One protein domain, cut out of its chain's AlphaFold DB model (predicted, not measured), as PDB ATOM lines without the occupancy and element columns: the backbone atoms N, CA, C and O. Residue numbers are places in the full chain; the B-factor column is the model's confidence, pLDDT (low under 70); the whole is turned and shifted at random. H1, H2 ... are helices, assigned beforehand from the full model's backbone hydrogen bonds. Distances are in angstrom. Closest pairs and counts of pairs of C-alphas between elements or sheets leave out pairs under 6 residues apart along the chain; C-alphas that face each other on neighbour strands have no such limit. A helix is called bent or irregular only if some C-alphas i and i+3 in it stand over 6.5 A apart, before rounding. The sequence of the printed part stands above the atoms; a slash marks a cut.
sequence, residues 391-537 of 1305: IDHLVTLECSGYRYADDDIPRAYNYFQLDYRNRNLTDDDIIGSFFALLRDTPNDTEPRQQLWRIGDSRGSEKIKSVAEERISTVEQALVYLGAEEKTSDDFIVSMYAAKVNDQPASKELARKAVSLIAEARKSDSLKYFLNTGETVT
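This is residues 391 to 537 of the 1305 residues of the protein "USP domain-containing protein" of Paracoccidioides lutzii (strain ATCC MYA-826 / Pb01) (UniProt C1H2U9). Two small lobes of helices sit end to end, H2 to H5 in the first and H6 to H9 in the second, with H1 at the far end of the first lobe, touching no helix. H4 packs between H2, H3 and H5, while in the second lobe H8 packs between H6, H7 and H9. The printed part has 147 residues with nine named helices, H1 to H9 in chain order, and no named strand: all helix. It is compact, with a radius of gyration of the C-alphas of 16.5 A and spans of 52 by 35 by 27 A.

H1 is residues 391 to 400, starting at C-alpha 391 (1.450, -66.218, 11.240). H2 is 408 to 415, H3 427 to 438 (16.8 A), H4 445 to 458 (20.1 A), H5 461 to 467 and H6 474 to 480. H7 is 489 to 502 (20.0 A), H8 504 to 521 (26.0 A) and H9 524 to 532, ending at C-alpha 532 (-12.532, -32.978, -21.520). H8 is irregular: C-alphas 505 and 508 are 7.8 A apart.

H2 touches H4 at a steep tilt of 57 degrees, closest C-alphas Ala 412 and Gln 450, 4.7 A. H4 and H5 form a hairpin at 12 degrees, closest C-alphas Gly 455 and Lys 464, 4.5 A. H5 and H6 only just touch, with 3 pairs of C-alphas within 8 A, the closest Val 466 and Tyr 480, 6.9 A. H6 touches H8, closest C-alphas Ala 477 and Ala 513, 4.4 A. H8 and H9 form a hairpin, closest C-alphas Ala 518 and Leu 526, 5.3 A. Every O i to N i+4 pair is within hydrogen-bond range in the helices except H8, with 12 of 14.

The C-alphas of Ile 391 and Asp 524, the farthest apart, are 54.4 A apart. The printed part has no cut; the link H2 to H3 is long. Mean pLDDT of the printed part is 81.7; 19 residues are under 70, among them 468 to 472 and 533 to 537.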
ATOM      1  N   ILE A 391       0.530 -67.356  11.305       94.14
ATOM      2  CA  ILE A 391       1.450 -66.218  11.240       94.14
ATOM      3  C   ILE A 391       1.831 -65.941   9.783       94.14
ATOM      4  O   ILE A 391       1.726 -64.802   9.338       94.14
ATOM      5  N   ASP A 392       2.190 -66.978   9.023       92.38
ATOM      6  CA  ASP A 392       2.544 -66.870   7.604       92.38
ATOM      7  C   ASP A 392       1.379 -66.309   6.767       92.38
ATOM      8  O   ASP A 392       1.592 -65.462   5.893       92.38
ATOM      9  N   HIS A 393       0.138 -66.716   7.063       89.87
ATOM     10  CA  HIS A 393      -1.053 -66.180   6.402       89.87
ATOM     11  C   HIS A 393      -1.237 -64.678   6.668       89.87
ATOM     12  O   HIS A 393      -1.455 -63.915   5.726       89.87
ATOM     13  N   LEU A 394      -1.082 -64.234   7.924       91.77
ATOM     14  CA  LEU A 394      -1.150 -62.811   8.268       91.77
ATOM     15  C   LEU A 394      -0.015 -62.009   7.621       91.77
ATOM     16  O   LEU A 394      -0.270 -60.942   7.074       91.77
ATOM     17  N   VAL A 395       1.219 -62.519   7.647       91.81
ATOM     18  CA  VAL A 395       2.370 -61.859   7.008       91.81
ATOM     19  C   VAL A 395       2.128 -61.696   5.509       91.81
ATOM     20  O   VAL A 395       2.406 -60.631   4.966       91.81
ATOM     21  N   THR A 396       1.561 -62.710   4.850       88.26
ATOM     22  CA  THR A 396       1.198 -62.647   3.424       88.26
ATOM     23  C   THR A 396       0.135 -61.579   3.167       88.26
ATOM     24  O   THR A 396       0.279 -60.783   2.240       88.26
ATOM     25  N   LEU A 397      -0.900 -61.514   4.010       87.19
ATOM     26  CA  LEU A 397      -1.963 -60.513   3.902       87.19
ATOM     27  C   LEU A 397      -1.430 -59.085   4.115       87.19
ATOM     28  O   LEU A 397      -1.702 -58.211   3.294       87.19
ATOM     29  N   GLU A 398      -0.623 -58.848   5.154       85.27
ATOM     30  CA  GLU A 398      -0.027 -57.530   5.435       85.27
ATOM     31  C   GLU A 398       0.929 -57.084   4.315       85.27
ATOM     32  O   GLU A 398       0.886 -55.929   3.888       85.27
ATOM     33  N   CYS A 399       1.747 -58.004   3.784       83.83
ATOM     34  CA  CYS A 399       2.664 -57.726   2.672       83.83
ATOM     35  C   CYS A 399       1.968 -57.521   1.317       83.83
ATOM     36  O   CYS A 399       2.591 -56.964   0.416       83.83
ATOM     37  N   SER A 400       0.712 -57.962   1.163       76.26
ATOM     38  CA  SER A 400      -0.091 -57.701  -0.043       76.26
ATOM     39  C   SER A 400      -0.650 -56.272  -0.103       76.26
ATOM     40  O   SER A 400      -1.021 -55.801  -1.175       76.26
ATOM     41  N   GLY A 401      -0.699 -55.578   1.040       71.59
ATOM     42  CA  GLY A 401      -1.074 -54.168   1.135       71.59
ATOM     43  C   GLY A 401       0.134 -53.222   1.112       71.59
ATOM     44  O   GLY A 401       1.180 -53.507   0.539       71.59
ATOM     45  N   TYR A 402       0.010 -52.080   1.794       72.18
ATOM     46  CA  TYR A 402       1.073 -51.069   1.927       72.18
ATOM     47  C   TYR A 402       2.009 -51.313   3.124       72.18
ATOM     48  O   TYR A 402       2.597 -50.372   3.656       72.18
ATOM     49  N   ARG A 403       2.137 -52.553   3.609       84.98
ATOM     50  CA  ARG A 403       3.117 -52.888   4.651       84.98
ATOM     51  C   ARG A 403       4.232 -53.741   4.078       84.98
ATOM     52  O   ARG A 403       4.048 -54.538   3.168       84.98
ATOM     53  N   TYR A 404       5.414 -53.570   4.638       89.59
ATOM     54  CA  TYR A 404       6.603 -54.325   4.283       89.59
ATOM     55  C   TYR A 404       7.426 -54.527   5.539       89.59
ATOM     56  O   TYR A 404       7.307 -53.770   6.501       89.59
ATOM     57  N   ALA A 405       8.224 -55.579   5.537       90.82
ATOM     58  CA  ALA A 405       9.197 -55.812   6.574       90.82
ATOM     59  C   ALA A 405      10.495 -55.066   6.234       90.82
ATOM     60  O   ALA A 405      10.803 -54.839   5.066       90.82
ATOM     61  N   ASP A 406      11.281 -54.648   7.219       88.10
ATOM     62  CA  ASP A 406      12.492 -53.858   6.952       88.10
ATOM     63  C   ASP A 406      13.593 -54.640   6.194       88.10
ATOM     64  O   ASP A 406      14.415 -54.027   5.516       88.10
ATOM     65  N   ASP A 407      13.580 -55.980   6.213       88.31
ATOM     66  CA  ASP A 407      14.386 -56.840   5.320       88.31
ATOM     67  C   ASP A 407      13.913 -56.826   3.851       88.31
ATOM     68  O   ASP A 407      14.626 -57.295   2.959       88.31
ATOM     69  N   ASP A 408      12.742 -56.257   3.563       89.46
ATOM     70  CA  ASP A 408      12.295 -55.975   2.194       89.46
ATOM     71  C   ASP A 408      13.003 -54.746   1.609       89.46
ATOM     72  O   ASP A 408      13.127 -54.656   0.392       89.46
ATOM     73  N   ILE A 409      13.537 -53.831   2.436       89.76
ATOM     74  CA  ILE A 409      14.181 -52.596   1.952       89.76
ATOM     75  C   ILE A 409      15.460 -52.909   1.159       89.76
ATOM     76  O   ILE A 409      15.546 -52.480   0.008       89.76
ATOM     77  N   PRO A 410      16.442 -53.690   1.663       90.22
ATOM     78  CA  PRO A 410      17.619 -54.029   0.863       90.22
ATOM     79  C   PRO A 410      17.261 -54.828  -0.394       90.22
ATOM     80  O   PRO A 410      17.913 -54.665  -1.421       90.22
ATOM     81  N   ARG A 411      16.209 -55.661  -0.341       89.75
ATOM     82  CA  ARG A 411      15.689 -56.372  -1.521       89.75
ATOM     83  C   ARG A 411      15.115 -55.412  -2.553       89.75
ATOM     84  O   ARG A 411      15.403 -55.590  -3.728       89.75
ATOM     85  N   ALA A 412      14.390 -54.383  -2.123       91.16
ATOM     86  CA  ALA A 412      13.877 -53.338  -2.996       91.16
ATOM     87  C   ALA A 412      15.011 -52.558  -3.679       91.16
ATOM     88  O   ALA A 412      14.960 -52.316  -4.878       91.16
ATOM     89  N   TYR A 413      16.076 -52.222  -2.946       93.21
ATOM     90  CA  TYR A 413      17.275 -51.605  -3.529       93.21
ATOM     91  C   TYR A 413      17.973 -52.539  -4.531       93.21
ATOM     92  O   TYR A 413      18.232 -52.140  -5.666       93.21
ATOM     93  N   ASN A 414      18.203 -53.801  -4.151       91.87
ATOM     94  CA  ASN A 414      18.816 -54.808  -5.022       91.87
ATOM     95  C   ASN A 414      17.982 -55.084  -6.280       91.87
ATOM     96  O   ASN A 414      18.555 -55.351  -7.335       91.87
ATOM     97  N   TYR A 415      16.653 -54.993  -6.185       90.78
ATOM     98  CA  TYR A 415      15.739 -55.118  -7.321       90.78
ATOM     99  C   TYR A 415      16.049 -54.082  -8.416       90.78
ATOM    100  O   TYR A 415      15.998 -54.402  -9.599       90.78
ATOM    101  N   PHE A 416      16.478 -52.876  -8.029       90.93
ATOM    102  CA  PHE A 416      16.944 -51.823  -8.943       90.93
ATOM    103  C   PHE A 416      18.459 -51.825  -9.180       90.93
ATOM    104  O   PHE A 416      18.991 -50.850  -9.704       90.93
ATOM    105  N   GLN A 417      19.169 -52.887  -8.785       90.92
ATOM    106  CA  GLN A 417      20.636 -52.976  -8.843       90.92
ATOM    107  C   GLN A 417      21.345 -51.841  -8.079       90.92
ATOM    108  O   GLN A 417      22.479 -51.469  -8.388       90.92
ATOM    109  N   LEU A 418      20.680 -51.291  -7.062       91.63
ATOM    110  CA  LEU A 418      21.213 -50.242  -6.207       91.63
ATOM    111  C   LEU A 418      21.778 -50.841  -4.927       91.63
ATOM    112  O   LEU A 418      21.167 -51.700  -4.294       91.63
ATOM    113  N   ASP A 419      22.927 -50.329  -4.496       89.42
ATOM    114  CA  ASP A 419      23.471 -50.673  -3.188       89.42
ATOM    115  C   ASP A 419      22.757 -49.869  -2.093       89.42
ATOM    116  O   ASP A 419      22.973 -48.665  -1.946       89.42
ATOM    117  N   TYR A 420      21.946 -50.552  -1.283       84.88
ATOM    118  CA  TYR A 420      21.295 -49.993  -0.092       84.88
ATOM    119  C   TYR A 420      22.272 -49.262   0.852       84.88
ATOM    120  O   TYR A 420      21.890 -48.298   1.519       84.88
ATOM    121  N   ARG A 421      23.543 -49.689   0.915       85.66
ATOM    122  CA  ARG A 421      24.564 -49.084   1.792       85.66
ATOM    123  C   ARG A 421      25.158 -47.794   1.228       85.66
ATOM    124  O   ARG A 421      25.860 -47.080   1.952       85.66
ATOM    125  N   ASN A 422      24.875 -47.461  -0.028       88.37
ATOM    126  CA  ASN A 422      25.404 -46.268  -0.666       88.37
ATOM    127  C   ASN A 422      24.647 -45.005  -0.212       88.37
ATOM    128  O   ASN A 422      23.586 -44.654  -0.726       88.37
ATOM    129  N   ARG A 423      25.248 -44.266   0.729       82.74
ATOM    130  CA  ARG A 423      24.709 -42.997   1.256       82.74
ATOM    131  C   ARG A 423      24.686 -41.849   0.245       82.74
ATOM    132  O   ARG A 423      24.043 -40.841   0.517       82.74
ATOM    133  N   ASN A 424      25.376 -41.990  -0.885       87.77
ATOM    134  CA  ASN A 424      25.407 -40.968  -1.926       87.77
ATOM    135  C   ASN A 424      24.227 -41.086  -2.904       87.77
ATOM    136  O   ASN A 424      24.101 -40.222  -3.763       87.77
ATOM    137  N   LEU A 425      23.373 -42.116  -2.779       88.14
ATOM    138  CA  LEU A 425      22.171 -42.261  -3.604       88.14
ATOM    139  C   LEU A 425      21.167 -41.145  -3.295       88.14
ATOM    140  O   LEU A 425      20.520 -41.119  -2.235       88.14
ATOM    141  N   THR A 426      21.031 -40.231  -4.247       89.85
ATOM    142  CA  THR A 426      19.989 -39.210  -4.258       89.85
ATOM    143  C   THR A 426      18.647 -39.833  -4.630       89.85
ATOM    144  O   THR A 426      18.573 -40.930  -5.186       89.85
ATOM    145  N   ASP A 427      17.556 -39.131  -4.324       87.29
ATOM    146  CA  ASP A 427      16.230 -39.583  -4.744       87.29
ATOM    147  C   ASP A 427      16.133 -39.688  -6.279       87.29
ATOM    148  O   ASP A 427      15.443 -40.570  -6.783       87.29
ATOM    149  N   ASP A 428      16.872 -38.848  -7.013       83.65
ATOM    150  CA  ASP A 428      16.956 -38.883  -8.477       83.65
ATOM    151  C   ASP A 428      17.688 -40.122  -9.007       83.65
ATOM    152  O   ASP A 428      17.244 -40.702  -9.995       83.65
ATOM    153  N   ASP A 429      18.744 -40.588  -8.332       88.28
ATOM    154  CA  ASP A 429      19.452 -41.821  -8.717       88.28
ATOM    155  C   ASP A 429      18.541 -43.055  -8.588       88.28
ATOM    156  O   ASP A 429      18.527 -43.943  -9.450       88.28
ATOM    157  N   ILE A 430      17.742 -43.097  -7.514       89.80
ATOM    158  CA  ILE A 430      16.793 -44.184  -7.237       89.80
ATOM    159  C   ILE A 430      15.667 -44.184  -8.274       89.80
ATOM    160  O   ILE A 430      15.377 -45.212  -8.887       89.80
ATOM    161  N   ILE A 431      15.064 -43.016  -8.501       84.65
ATOM    162  CA  ILE A 431      14.001 -42.828  -9.493       84.65
ATOM    163  C   ILE A 431      14.517 -43.136 -10.910       84.65
ATOM    164  O   ILE A 431      13.824 -43.791 -11.689       84.65
ATOM    165  N   GLY A 432      15.746 -42.728 -11.237       79.87
ATOM    166  CA  GLY A 432      16.389 -43.023 -12.517       79.87
ATOM    167  C   GLY A 432      16.566 -44.524 -12.760       79.87
ATOM    168  O   GLY A 432      16.279 -45.002 -13.857       79.87
ATOM    169  N   SER A 433      16.956 -45.279 -11.729       86.12
ATOM    170  CA  SER A 433      17.111 -46.743 -11.811       86.12
ATOM    171  C   SER A 433      15.771 -47.461 -11.989       86.12
ATOM    172  O   SER A 433      15.666 -48.407 -12.768       86.12
ATOM    173  N   PHE A 434      14.717 -46.966 -11.335       85.95
ATOM    174  CA  PHE A 434      13.349 -47.435 -11.552       85.95
ATOM    175  C   PHE A 434      12.883 -47.225 -12.999       85.95
ATOM    176  O   PHE A 434      12.394 -48.163 -13.628       85.95
ATOM    177  N   PHE A 435      13.081 -46.029 -13.563       80.87
ATOM    178  CA  PHE A 435      12.718 -45.763 -14.959       80.87
ATOM    179  C   PHE A 435      13.563 -46.554 -15.962       80.87
ATOM    180  O   PHE A 435      13.051 -46.909 -17.020       80.87
ATOM    181  N   ALA A 436      14.829 -46.847 -15.649       80.81
ATOM    182  CA  ALA A 436      15.657 -47.727 -16.468       80.81
ATOM    183  C   ALA A 436      15.088 -49.157 -16.509       80.81
ATOM    184  O   ALA A 436      14.977 -49.721 -17.590       80.81
ATOM    185  N   LEU A 437      14.647 -49.702 -15.368       82.52
ATOM    186  CA  LEU A 437      14.054 -51.042 -15.292       82.52
ATOM    187  C   LEU A 437      12.687 -51.138 -15.988       82.52
ATOM    188  O   LEU A 437      12.399 -52.138 -16.647       82.52
ATOM    189  N   LEU A 438      11.849 -50.101 -15.868       77.15
ATOM    190  CA  LEU A 438      10.549 -50.051 -16.548       77.15
ATOM    191  C   LEU A 438      10.667 -50.074 -18.078       77.15
ATOM    192  O   LEU A 438       9.728 -50.495 -18.741       77.15
ATOM    193  N   ARG A 439      11.808 -49.665 -18.653       73.05
ATOM    194  CA  ARG A 439      12.043 -49.778 -20.105       73.05
ATOM    195  C   ARG A 439      12.197 -51.227 -20.571       73.05
ATOM    196  O   ARG A 439      11.931 -51.502 -21.737       73.05
ATOM    197  N   ASP A 440      12.587 -52.125 -19.668       72.72
ATOM    198  CA  ASP A 440      12.919 -53.519 -19.974       72.72
ATOM    199  C   ASP A 440      11.860 -54.523 -19.462       72.72
ATOM    200  O   ASP A 440      11.963 -55.714 -19.755       72.72
ATOM    201  N   THR A 441      10.839 -54.081 -18.707       66.69
ATOM    202  CA  THR A 441       9.854 -54.971 -18.055       66.69
ATOM    203  C   THR A 441       8.404 -54.582 -18.394       66.69
ATOM    204  O   THR A 441       8.010 -53.459 -18.099       66.69
ATOM    205  N   PRO A 442       7.569 -55.500 -18.929       62.33
ATOM    206  CA  PRO A 442       6.176 -55.211 -19.295       62.33
ATOM    207  C   PRO A 442       5.193 -55.169 -18.109       62.33
ATOM    208  O   PRO A 442       4.033 -54.825 -18.299       62.33
ATOM    209  N   ASN A 443       5.624 -55.544 -16.898       68.31
ATOM    210  CA  ASN A 443       4.818 -55.517 -15.675       68.31
ATOM    211  C   ASN A 443       5.444 -54.555 -14.653       68.31
ATOM    212  O   ASN A 443       6.582 -54.753 -14.223       68.31
ATOM    213  N   ASP A 444       4.696 -53.533 -14.249       75.51
ATOM    214  CA  ASP A 444       5.160 -52.466 -13.362       75.51
ATOM    215  C   ASP A 444       4.764 -52.642 -11.895       75.51
ATOM    216  O   ASP A 444       5.325 -51.966 -11.033       75.51
ATOM    217  N   THR A 445       3.832 -53.551 -11.606       75.40
ATOM    218  CA  THR A 445       3.285 -53.753 -10.258       75.40
ATOM    219  C   THR A 445       4.387 -54.029  -9.239       75.40
ATOM    220  O   THR A 445       4.505 -53.318  -8.240       75.40
ATOM    221  N   GLU A 446       5.252 -55.003  -9.526       83.50
ATOM    222  CA  GLU A 446       6.382 -55.357  -8.668       83.50
ATOM    223  C   GLU A 446       7.411 -54.207  -8.567       83.50
ATOM    224  O   GLU A 446       7.684 -53.770  -7.444       83.50
ATOM    225  N   PRO A 447       7.924 -53.611  -9.672       86.11
ATOM    226  CA  PRO A 447       8.769 -52.416  -9.594       86.11
ATOM    227  C   PRO A 447       8.180 -51.280  -8.747       86.11
ATOM    228  O   PRO A 447       8.891 -50.672  -7.949       86.11
ATOM    229  N   ARG A 448       6.886 -50.982  -8.863       85.32
ATOM    230  CA  ARG A 448       6.250 -49.900  -8.098       85.32
ATOM    231  C   ARG A 448       6.161 -50.198  -6.616       85.32
ATOM    232  O   ARG A 448       6.474 -49.325  -5.809       85.32
ATOM    233  N   GLN A 449       5.795 -51.425  -6.254       84.06
ATOM    234  CA  GLN A 449       5.795 -51.856  -4.858       84.06
ATOM    235  C   GLN A 449       7.195 -51.741  -4.250       84.06
ATOM    236  O   GLN A 449       7.344 -51.205  -3.150       84.06
ATOM    237  N   GLN A 450       8.233 -52.163  -4.978       89.47
ATOM    238  CA  GLN A 450       9.615 -52.032  -4.516       89.47
ATOM    239  C   GLN A 450      10.023 -50.557  -4.370       89.47
ATOM    240  O   GLN A 450      10.577 -50.172  -3.339       89.47
ATOM    241  N   LEU A 451       9.679 -49.696  -5.333       89.60
ATOM    242  CA  LEU A 451       9.959 -48.262  -5.231       89.60
ATOM    243  C   LEU A 451       9.218 -47.613  -4.050       89.60
ATOM    244  O   LEU A 451       9.786 -46.772  -3.352       89.60
ATOM    245  N   TRP A 452       7.979 -48.032  -3.786       89.22
ATOM    246  CA  TRP A 452       7.167 -47.513  -2.685       89.22
ATOM    247  C   TRP A 452       7.809 -47.807  -1.339       89.22
ATOM    248  O   TRP A 452       7.954 -46.905  -0.515       89.22
ATOM    249  N   ARG A 453       8.282 -49.047  -1.155       89.61
ATOM    250  CA  ARG A 453       9.029 -49.468   0.040       89.61
ATOM    251  C   ARG A 453      10.272 -48.603   0.255       89.61
ATOM    252  O   ARG A 453      10.535 -48.189   1.383       89.61
ATOM    253  N   ILE A 454      11.006 -48.272  -0.813       91.51
ATOM    254  CA  ILE A 454      12.165 -47.365  -0.730       91.51
ATOM    255  C   ILE A 454      11.725 -45.948  -0.338       91.51
ATOM    256  O   ILE A 454      12.350 -45.329   0.527       91.51
ATOM    257  N   GLY A 455      10.652 -45.431  -0.938       89.70
ATOM    258  CA  GLY A 455      10.135 -44.095  -0.640       89.70
ATOM    259  C   GLY A 455       9.645 -43.954   0.796       89.70
ATOM    260  O   GLY A 455       9.969 -42.971   1.466       89.70
ATOM    261  N   ASP A 456       8.927 -44.959   1.294       87.66
ATOM    262  CA  ASP A 456       8.482 -45.026   2.682       87.66
ATOM    263  C   ASP A 456       9.632 -45.162   3.667       87.66
ATOM    264  O   ASP A 456       9.734 -44.348   4.587       87.66
ATOM    265  N   SER A 457      10.583 -46.054   3.394       87.92
ATOM    266  CA  SER A 457      11.771 -46.203   4.232       87.92
ATOM    267  C   SER A 457      12.611 -44.926   4.317       87.92
ATOM    268  O   SER A 457      13.195 -44.654   5.369       87.92
ATOM    269  N   ARG A 458      12.704 -44.144   3.235       89.10
ATOM    270  CA  ARG A 458      13.481 -42.894   3.205       89.10
ATOM    271  C   ARG A 458      12.723 -41.691   3.764       89.10
ATOM    272  O   ARG A 458      13.328 -40.632   3.923       89.10
ATOM    273  N   GLY A 459      11.414 -41.808   4.000       86.73
ATOM    274  CA  GLY A 459      10.548 -40.645   4.216       86.73
ATOM    275  C   GLY A 459      10.554 -39.680   3.023       86.73
ATOM    276  O   GLY A 459      10.299 -38.487   3.191       86.73
ATOM    277  N   SER A 460      10.893 -40.176   1.828       88.31
ATOM    278  CA  SER A 460      10.954 -39.362   0.620       88.31
ATOM    279  C   SER A 460       9.570 -39.301   0.007       88.31
ATOM    280  O   SER A 460       9.141 -40.214  -0.700       88.31
ATOM    281  N   GLU A 461       8.886 -38.183   0.242       81.79
ATOM    282  CA  GLU A 461       7.650 -37.886  -0.475       81.79
ATOM    283  C   GLU A 461       7.886 -37.870  -1.984       81.79
ATOM    284  O   GLU A 461       7.002 -38.279  -2.707       81.79
ATOM    285  N   LYS A 462       9.076 -37.501  -2.481       80.05
ATOM    286  CA  LYS A 462       9.398 -37.552  -3.918       80.05
ATOM    287  C   LYS A 462       9.396 -38.986  -4.461       80.05
ATOM    288  O   LYS A 462       8.845 -39.227  -5.523       80.05
ATOM    289  N   ILE A 463       9.990 -39.947  -3.755       85.22
ATOM    290  CA  ILE A 463      10.007 -41.351  -4.202       85.22
ATOM    291  C   ILE A 463       8.641 -41.998  -3.991       85.22
ATOM    292  O   ILE A 463       8.158 -42.672  -4.896       85.22
ATOM    293  N   LYS A 464       7.995 -41.765  -2.838       82.40
ATOM    294  CA  LYS A 464       6.606 -42.192  -2.614       82.40
ATOM    295  C   LYS A 464       5.712 -41.659  -3.707       82.40
ATOM    296  O   LYS A 464       4.908 -42.400  -4.231       82.40
ATOM    297  N   SER A 465       5.890 -40.406  -4.102       70.32
ATOM    298  CA  SER A 465       5.098 -39.810  -5.157       70.32
ATOM    299  C   SER A 465       5.384 -40.474  -6.513       70.32
ATOM    300  O   SER A 465       4.451 -40.862  -7.207       70.32
ATOM    301  N   VAL A 466       6.630 -40.811  -6.851       78.01
ATOM    302  CA  VAL A 466       6.879 -41.651  -8.041       78.01
ATOM    303  C   VAL A 466       6.251 -43.057  -7.921       78.01
ATOM    304  O   VAL A 466       5.746 -43.576  -8.918       78.01
ATOM    305  N   ALA A 467       6.233 -43.655  -6.726       79.08
ATOM    306  CA  ALA A 467       5.814 -45.039  -6.484       79.08
ATOM    307  C   ALA A 467       4.306 -45.262  -6.278       79.08
ATOM    308  O   ALA A 467       3.717 -46.081  -6.973       79.08
ATOM    309  N   GLU A 468       3.700 -44.529  -5.333       69.93
ATOM    310  CA  GLU A 468       2.246 -44.394  -5.075       69.93
ATOM    311  C   GLU A 468       1.511 -43.771  -6.221       69.93
ATOM    312  O   GLU A 468       0.285 -43.682  -6.203       69.93
ATOM    313  N   GLU A 469       2.293 -43.202  -7.114       64.78
ATOM    314  CA  GLU A 469       1.768 -42.355  -8.110       64.78
ATOM    315  C   GLU A 469       1.098 -41.133  -7.434       64.78
ATOM    316  O   GLU A 469      -0.093 -40.878  -7.545       64.78
ATOM    317  N   ARG A 470       1.875 -40.348  -6.673       54.39
ATOM    318  CA  ARG A 470       1.551 -38.970  -6.275       54.39
ATOM    319  C   ARG A 470       2.448 -37.980  -7.017       54.39
ATOM    320  O   ARG A 470       3.576 -38.239  -7.386       54.39
ATOM    321  N   ILE A 471       1.912 -36.819  -7.331       62.61
ATOM    322  CA  ILE A 471       2.617 -35.766  -8.057       62.61
ATOM    323  C   ILE A 471       2.227 -34.492  -7.341       62.61
ATOM    324  O   ILE A 471       1.041 -34.264  -7.091       62.61
ATOM    325  N   SER A 472       3.217 -33.731  -6.888       64.19
ATOM    326  CA  SER A 472       2.991 -32.544  -6.056       64.19
ATOM    327  C   SER A 472       3.721 -31.297  -6.542       64.19
ATOM    328  O   SER A 472       3.295 -30.199  -6.200       64.19
ATOM    329  N   THR A 473       4.751 -31.440  -7.384       76.51
ATOM    330  CA  THR A 473       5.425 -30.315  -8.047       76.51
ATOM    331  C   THR A 473       5.447 -30.479  -9.568       76.51
ATOM    332  O   THR A 473       5.241 -31.576 -10.093       76.51
ATOM    333  N   VAL A 474       5.701 -29.384 -10.286       83.07
ATOM    334  CA  VAL A 474       5.759 -29.355 -11.759       83.07
ATOM    335  C   VAL A 474       6.937 -30.179 -12.271       83.07
ATOM    336  O   VAL A 474       6.812 -30.907 -13.250       83.07
ATOM    337  N   GLU A 475       8.067 -30.128 -11.568       78.33
ATOM    338  CA  GLU A 475       9.260 -30.913 -11.885       78.33
ATOM    339  C   GLU A 475       8.976 -32.410 -11.721       78.33
ATOM    340  O   GLU A 475       9.344 -33.205 -12.582       78.33
ATOM    341  N   GLN A 476       8.250 -32.797 -10.663       71.24
ATOM    342  CA  GLN A 476       7.796 -34.179 -10.468       71.24
ATOM    343  C   GLN A 476       6.810 -34.613 -11.555       71.24
ATOM    344  O   GLN A 476       6.858 -35.759 -11.991       71.24
ATOM    345  N   ALA A 477       5.937 -33.710 -12.007       81.42
ATOM    346  CA  ALA A 477       4.996 -33.985 -13.084       81.42
ATOM    347  C   ALA A 477       5.692 -34.218 -14.434       81.42
ATOM    348  O   ALA A 477       5.341 -35.161 -15.144       81.42
ATOM    349  N   LEU A 478       6.697 -33.398 -14.763       85.37
ATOM    350  CA  LEU A 478       7.513 -33.538 -15.975       85.37
ATOM    351  C   LEU A 478       8.324 -34.839 -15.951       85.37
ATOM    352  O   LEU A 478       8.258 -35.617 -16.901       85.37
ATOM    353  N   VAL A 479       8.998 -35.128 -14.833       78.07
ATOM    354  CA  VAL A 479       9.734 -36.389 -14.629       78.07
ATOM    355  C   VAL A 479       8.797 -37.590 -14.722       78.07
ATOM    356  O   VAL A 479       9.124 -38.582 -15.368       78.07
ATOM    357  N   TYR A 480       7.608 -37.499 -14.124       78.72
ATOM    358  CA  TYR A 480       6.623 -38.566 -14.191       78.72
ATOM    359  C   TYR A 480       6.167 -38.832 -15.629       78.72
ATOM    360  O   TYR A 480       6.166 -39.983 -16.048       78.72
ATOM    361  N   LEU A 481       5.821 -37.816 -16.416       82.98
ATOM    362  CA  LEU A 481       5.415 -38.025 -17.813       82.98
ATOM    363  C   LEU A 481       6.600 -38.285 -18.761       82.98
ATOM    364  O   LEU A 481       6.387 -38.404 -19.959       82.98
ATOM    365  N   GLY A 482       7.844 -38.357 -18.271       80.50
ATOM    366  CA  GLY A 482       9.019 -38.503 -19.136       80.50
ATOM    367  C   GLY A 482       9.206 -37.321 -20.097       80.50
ATOM    368  O   GLY A 482       9.715 -37.497 -21.202       80.50
ATOM    369  N   ALA A 483       8.767 -36.127 -19.692       83.40
ATOM    370  CA  ALA A 483       8.771 -34.915 -20.499       83.40
ATOM    371  C   ALA A 483       9.834 -33.913 -20.025       83.40
ATOM    372  O   ALA A 483      10.121 -33.787 -18.836       83.40
ATOM    373  N   GLU A 484      10.388 -33.148 -20.961       85.39
ATOM    374  CA  GLU A 484      11.267 -32.017 -20.679       85.39
ATOM    375  C   GLU A 484      10.449 -30.725 -20.520       85.39
ATOM    376  O   GLU A 484       9.323 -30.604 -21.009       85.39
ATOM    377  N   GLU A 485      11.039 -29.695 -19.906       83.15
ATOM    378  CA  GLU A 485      10.395 -28.381 -19.739       83.15
ATOM    379  C   GLU A 485       9.880 -27.805 -21.077       83.15
ATOM    380  O   GLU A 485       8.838 -27.149 -21.107       83.15
ATOM    381  N   LYS A 486      10.557 -28.131 -22.191       84.72
ATOM    382  CA  LYS A 486      10.252 -27.685 -23.563       84.72
ATOM    383  C   LYS A 486       9.313 -28.603 -24.362       84.72
ATOM    384  O   LYS A 486       8.996 -28.273 -25.502       84.72
ATOM    385  N   THR A 487       8.887 -29.744 -23.818       86.52
ATOM    386  CA  THR A 487       8.001 -30.695 -24.512       86.52
ATOM    387  C   THR A 487       6.651 -30.046 -24.837       86.52
ATOM    388  O   THR A 487       6.050 -29.456 -23.942       86.52
ATOM    389  N   SER A 488       6.170 -30.140 -26.082       90.26
ATOM    390  CA  SER A 488       4.893 -29.541 -26.510       90.26
ATOM    391  C   SER A 488       3.693 -30.158 -25.792       90.26
ATOM    392  O   SER A 488       3.746 -31.307 -25.358       90.26
ATOM    393  N   ASP A 489       2.599 -29.406 -25.687       89.63
ATOM    394  CA  ASP A 489       1.401 -29.865 -24.981       89.63
ATOM    395  C   ASP A 489       0.802 -31.136 -25.617       89.63
ATOM    396  O   ASP A 489       0.474 -32.066 -24.890       89.63
ATOM    397  N   ASP A 490       0.791 -31.262 -26.948       80.21
ATOM    398  CA  ASP A 490       0.330 -32.482 -27.645       80.21
ATOM    399  C   ASP A 490       1.157 -33.723 -27.262       80.21
ATOM    400  O   ASP A 490       0.638 -34.832 -27.101       80.21
ATOM    401  N   PHE A 491       2.463 -33.534 -27.056       86.72
ATOM    402  CA  PHE A 491       3.354 -34.609 -26.638       86.72
ATOM    403  C   PHE A 491       3.202 -34.920 -25.145       86.72
ATOM    404  O   PHE A 491       3.251 -36.088 -24.780       86.72
ATOM    405  N   ILE A 492       2.933 -33.926 -24.285       90.75
ATOM    406  CA  ILE A 492       2.557 -34.163 -22.874       90.75
ATOM    407  C   ILE A 492       1.331 -35.070 -22.795       90.75
ATOM    408  O   ILE A 492       1.303 -35.995 -21.982       90.75
ATOM    409  N   VAL A 493       0.335 -34.842 -23.650       88.11
ATOM    410  CA  VAL A 493      -0.856 -35.686 -23.657       88.11
ATOM    411  C   VAL A 493      -0.577 -37.076 -24.249       88.11
ATOM    412  O   VAL A 493      -1.074 -38.072 -23.727       88.11
ATOM    413  N   SER A 494       0.280 -37.178 -25.268       83.74
ATOM    414  CA  SER A 494       0.747 -38.478 -25.780       83.74
ATOM    415  C   SER A 494       1.485 -39.284 -24.700       83.74
ATOM    416  O   SER A 494       1.261 -40.483 -24.555       83.74
ATOM    417  N   MET A 495       2.314 -38.620 -23.886       85.84
ATOM    418  CA  MET A 495       2.993 -39.235 -22.739       85.84
ATOM    419  C   MET A 495       2.021 -39.634 -21.627       85.84
ATOM    420  O   MET A 495       2.186 -40.691 -21.022       85.84
ATOM    421  N   TYR A 496       0.987 -38.826 -21.369       88.03
ATOM    422  CA  TYR A 496      -0.109 -39.209 -20.478       88.03
ATOM    423  C   TYR A 496      -0.796 -40.487 -20.975       88.03
ATOM    424  O   TYR A 496      -0.964 -41.421 -20.195       88.03
ATOM    425  N   ALA A 497      -1.159 -40.546 -22.261       83.33
ATOM    426  CA  ALA A 497      -1.868 -41.681 -22.845       83.33
ATOM    427  C   ALA A 497      -1.023 -42.960 -22.786       83.33
ATOM    428  O   ALA A 497      -1.505 -43.983 -22.308       83.33
ATOM    429  N   ALA A 498       0.257 -42.871 -23.164       81.34
ATOM    430  CA  ALA A 498       1.207 -43.976 -23.047       81.34
ATOM    431  C   ALA A 498       1.306 -44.483 -21.602       81.34
ATOM    432  O   ALA A 498       1.216 -45.680 -21.350       81.34
ATOM    433  N   LYS A 499       1.397 -43.565 -20.633       77.82
ATOM    434  CA  LYS A 499       1.562 -43.929 -19.226       77.82
ATOM    435  C   LYS A 499       0.316 -44.569 -18.605       77.82
ATOM    436  O   LYS A 499       0.440 -45.512 -17.830       77.82
ATOM    437  N   VAL A 500      -0.876 -44.089 -18.965       79.20
ATOM    438  CA  VAL A 500      -2.152 -44.684 -18.527       79.20
ATOM    439  C   VAL A 500      -2.407 -46.036 -19.203       79.20
ATOM    440  O   VAL A 500      -2.994 -46.914 -18.576       79.20
ATOM    441  N   ASN A 501      -1.945 -46.226 -20.443       73.75
ATOM    442  CA  ASN A 501      -2.059 -47.490 -21.171       73.75
ATOM    443  C   ASN A 501      -1.098 -48.568 -20.637       73.75
ATOM    444  O   ASN A 501      -1.504 -49.718 -20.489       73.75
ATOM    445  N   ASP A 502       0.141 -48.196 -20.297       69.44
ATOM    446  CA  ASP A 502       1.108 -49.123 -19.694       69.44
ATOM    447  C   ASP A 502       0.683 -49.532 -18.275       69.44
ATOM    448  O   ASP A 502       0.944 -50.654 -17.843       69.44
ATOM    449  N   GLN A 503       0.061 -48.612 -17.523       66.06
ATOM    450  CA  GLN A 503      -0.190 -48.775 -16.089       66.06
ATOM    451  C   GLN A 503      -1.553 -48.171 -15.716       66.06
ATOM    452  O   GLN A 503      -1.620 -47.037 -15.235       66.06
ATOM    453  N   PRO A 504      -2.671 -48.899 -15.910       69.12
ATOM    454  CA  PRO A 504      -4.026 -48.367 -15.711       69.12
ATOM    455  C   PRO A 504      -4.305 -47.855 -14.291       69.12
ATOM    456  O   PRO A 504      -5.083 -46.914 -14.106       69.12
ATOM    457  N   ALA A 505      -3.630 -48.428 -13.287       55.41
ATOM    458  CA  ALA A 505      -3.685 -47.989 -11.890       55.41
ATOM    459  C   ALA A 505      -3.212 -46.531 -11.695       55.41
ATOM    460  O   ALA A 505      -3.601 -45.879 -10.725       55.41
ATOM    461  N   SER A 506      -2.465 -45.999 -12.665       67.30
ATOM    462  CA  SER A 506      -1.839 -44.680 -12.644       67.30
ATOM    463  C   SER A 506      -2.677 -43.516 -13.116       67.30
ATOM    464  O   SER A 506      -2.228 -42.367 -13.084       67.30
ATOM    465  N   LYS A 507      -3.906 -43.781 -13.560       74.60
ATOM    466  CA  LYS A 507      -4.754 -42.783 -14.217       74.60
ATOM    467  C   LYS A 507      -4.947 -41.507 -13.395       74.60
ATOM    468  O   LYS A 507      -4.776 -40.407 -13.929       74.60
ATOM    469  N   GLU A 508      -5.271 -41.634 -12.107       69.80
ATOM    470  CA  GLU A 508      -5.453 -40.467 -11.230       69.80
ATOM    471  C   GLU A 508      -4.159 -39.687 -11.045       69.80
ATOM    472  O   GLU A 508      -4.167 -38.452 -10.984       69.80
ATOM    473  N   LEU A 509      -3.031 -40.390 -11.038       70.91
ATOM    474  CA  LEU A 509      -1.766 -39.711 -10.975       70.91
ATOM    475  C   LEU A 509      -1.418 -38.989 -12.259       70.91
ATOM    476  O   LEU A 509      -1.046 -37.817 -12.218       70.91
ATOM    477  N   ALA A 510      -1.497 -39.672 -13.392       82.83
ATOM    478  CA  ALA A 510      -1.189 -39.070 -14.674       82.83
ATOM    479  C   ALA A 510      -2.035 -37.809 -14.887       82.83
ATOM    480  O   ALA A 510      -1.533 -36.793 -15.368       82.83
ATOM    481  N   ARG A 511      -3.283 -37.815 -14.402       86.48
ATOM    482  CA  ARG A 511      -4.164 -36.645 -14.436       86.48
ATOM    483  C   ARG A 511      -3.649 -35.523 -13.534       86.48
ATOM    484  O   ARG A 511      -3.589 -34.368 -13.949       86.48
ATOM    485  N   LYS A 512      -3.190 -35.850 -12.324       83.09
ATOM    486  CA  LYS A 512      -2.532 -34.889 -11.429       83.09
ATOM    487  C   LYS A 512      -1.223 -34.332 -12.016       83.09
ATOM    488  O   LYS A 512      -0.943 -33.150 -11.825       83.09
ATOM    489  N   ALA A 513      -0.467 -35.136 -12.770       87.24
ATOM    490  CA  ALA A 513       0.721 -34.711 -13.518       87.24
ATOM    491  C   ALA A 513       0.390 -33.579 -14.476       87.24
ATOM    492  O   ALA A 513       0.945 -32.481 -14.400       87.24
ATOM    493  N   VAL A 514      -0.574 -33.847 -15.354       90.78
ATOM    494  CA  VAL A 514      -0.964 -32.898 -16.384       90.78
ATOM    495  C   VAL A 514      -1.568 -31.646 -15.743       90.78
ATOM    496  O   VAL A 514      -1.292 -30.552 -16.219       90.78
ATOM    497  N   SER A 515      -2.271 -31.769 -14.606       89.64
ATOM    498  CA  SER A 515      -2.789 -30.626 -13.829       89.64
ATOM    499  C   SER A 515      -1.698 -29.660 -13.381       89.64
ATOM    500  O   SER A 515      -1.820 -28.457 -13.608       89.64
ATOM    501  N   LEU A 516      -0.609 -30.163 -12.796       89.65
ATOM    502  CA  LEU A 516       0.491 -29.300 -12.356       89.65
ATOM    503  C   LEU A 516       1.225 -28.649 -13.534       89.65
ATOM    504  O   LEU A 516       1.598 -27.480 -13.455       89.65
ATOM    505  N   ILE A 517       1.399 -29.372 -14.645       91.93
ATOM    506  CA  ILE A 517       2.015 -28.824 -15.864       91.93
ATOM    507  C   ILE A 517       1.119 -27.738 -16.475       91.93
ATOM    508  O   ILE A 517       1.609 -26.670 -16.851       91.93
ATOM    509  N   ALA A 518      -0.193 -27.975 -16.526       91.20
ATOM    510  CA  ALA A 518      -1.176 -27.034 -17.049       91.20
ATOM    511  C   ALA A 518      -1.224 -25.728 -16.233       91.20
ATOM    512  O   ALA A 518      -1.306 -24.637 -16.810       91.20
ATOM    513  N   GLU A 519      -1.124 -25.818 -14.901       88.78
ATOM    514  CA  GLU A 519      -1.039 -24.661 -14.001       88.78
ATOM    515  C   GLU A 519       0.260 -23.872 -14.191       88.78
ATOM    516  O   GLU A 519       0.221 -22.648 -14.349       88.78
ATOM    517  N   ALA A 520       1.401 -24.561 -14.245       89.64
ATOM    518  CA  ALA A 520       2.715 -23.935 -14.376       89.64
ATOM    519  C   ALA A 520       2.914 -23.227 -15.719       89.64
ATOM    520  O   ALA A 520       3.417 -22.103 -15.772       89.64
ATOM    521  N   ARG A 521       2.481 -23.874 -16.807       89.61
ATOM    522  CA  ARG A 521       2.591 -23.344 -18.173       89.61
ATOM    523  C   ARG A 521       1.501 -22.341 -18.523       89.61
ATOM    524  O   ARG A 521       1.607 -21.682 -19.552       89.61
ATOM    525  N   LYS A 522       0.446 -22.238 -17.702       86.42
ATOM    526  CA  LYS A 522      -0.809 -21.558 -18.065       86.42
ATOM    527  C   LYS A 522      -1.354 -22.067 -19.410       86.42
ATOM    528  O   LYS A 522      -1.836 -21.276 -20.212       86.42
ATOM    529  N   SER A 523      -1.246 -23.373 -19.658       86.19
ATOM    530  CA  SER A 523      -1.646 -23.987 -20.928       86.19
ATOM    531  C   SER A 523      -3.159 -24.206 -20.970       86.19
ATOM    532  O   SER A 523      -3.710 -24.961 -20.165       86.19
ATOM    533  N   ASP A 524      -3.831 -23.549 -21.914       82.90
ATOM    534  CA  ASP A 524      -5.265 -23.738 -22.143       82.90
ATOM    535  C   ASP A 524      -5.565 -25.099 -22.789       82.90
ATOM    536  O   ASP A 524      -6.592 -25.698 -22.477       82.90
ATOM    537  N   SER A 525      -4.660 -25.635 -23.617       79.01
ATOM    538  CA  SER A 525      -4.804 -26.951 -24.260       79.01
ATOM    539  C   SER A 525      -4.700 -28.105 -23.259       79.01
ATOM    540  O   SER A 525      -5.501 -29.033 -23.317       79.01
ATOM    541  N   LEU A 526      -3.778 -28.039 -22.290       86.80
ATOM    542  CA  LEU A 526      -3.669 -29.053 -21.234       86.80
ATOM    543  C   LEU A 526      -4.807 -28.948 -20.216       86.80
ATOM    544  O   LEU A 526      -5.304 -29.971 -19.754       86.80
ATOM    545  N   LYS A 527      -5.261 -27.730 -19.884       85.18
ATOM    546  CA  LYS A 527      -6.482 -27.539 -19.078       85.18
ATOM    547  C   LYS A 527      -7.709 -28.085 -19.790       85.18
ATOM    548  O   LYS A 527      -8.551 -28.697 -19.142       85.18
ATOM    549  N   TYR A 528      -7.805 -27.867 -21.102       77.73
ATOM    550  CA  TYR A 528      -8.855 -28.446 -21.926       77.73
ATOM    551  C   TYR A 528      -8.802 -29.971 -21.841       77.73
ATOM    552  O   TYR A 528      -9.754 -30.558 -21.344       77.73
ATOM    553  N   PHE A 529      -7.656 -30.583 -22.148       84.67
ATOM    554  CA  PHE A 529      -7.444 -32.027 -22.022       84.67
ATOM    555  C   PHE A 529      -7.796 -32.588 -20.627       84.67
ATOM    556  O   PHE A 529      -8.417 -33.639 -20.525       84.67
ATOM    557  N   LEU A 530      -7.464 -31.890 -19.536       82.19
ATOM    558  CA  LEU A 530      -7.819 -32.313 -18.170       82.19
ATOM    559  C   LEU A 530      -9.318 -32.261 -17.870       82.19
ATOM    560  O   LEU A 530      -9.796 -33.025 -17.030       82.19
ATOM    561  N   ASN A 531     -10.024 -31.329 -18.506       75.84
ATOM    562  CA  ASN A 531     -11.454 -31.113 -18.318       75.84
ATOM    563  C   ASN A 531     -12.295 -31.987 -19.255       75.84
ATOM    564  O   ASN A 531     -13.405 -32.359 -18.885       75.84
ATOM    565  N   THR A 532     -11.790 -32.285 -20.456       70.85
ATOM    566  CA  THR A 532     -12.532 -32.978 -21.520       70.85
ATOM    567  C   THR A 532     -12.037 -34.395 -21.791       70.85
ATOM    568  O   THR A 532     -12.779 -35.188 -22.351       70.85
ATOM    569  N   GLY A 533     -10.812 -34.745 -21.386       66.71
ATOM    570  CA  GLY A 533     -10.167 -36.014 -21.736       66.71
ATOM    571  C   GLY A 533      -9.633 -36.070 -23.174       66.71
ATOM    572  O   GLY A 533      -9.140 -37.115 -23.594       66.71
ATOM    573  N   GLU A 534      -9.692 -34.967 -23.930       55.58
ATOM    574  CA  GLU A 534      -9.387 -34.936 -25.366       55.58
ATOM    575  C   GLU A 534      -8.071 -34.197 -25.677       55.58
ATOM    576  O   GLU A 534      -7.909 -33.016 -25.364       55.58
ATOM    577  N   THR A 535      -7.102 -34.895 -26.292       50.55
ATOM    578  CA  THR A 535      -5.928 -34.279 -26.943       50.55
ATOM    579  C   THR A 535      -6.388 -33.361 -28.062       50.55
ATOM    580  O   THR A 535      -7.206 -33.780 -28.888       50.55
ATOM    581  N   VAL A 536      -5.728 -32.220 -28.241       46.64
ATOM    582  CA  VAL A 536      -5.678 -31.595 -29.564       46.64
ATOM    583  C   VAL A 536      -4.805 -32.507 -30.456       46.64
ATOM    584  O   VAL A 536      -3.592 -32.393 -30.489       46.64
ATOM    585  N   THR A 537      -5.427 -33.485 -31.129       39.66
ATOM    586  CA  THR A 537      -4.903 -34.301 -32.258       39.66
ATOM    587  C   THR A 537      -3.775 -35.346 -32.019       39.66
ATOM    588  O   THR A 537      -2.602 -35.051 -32.192       39.66
TER     589      THR A 537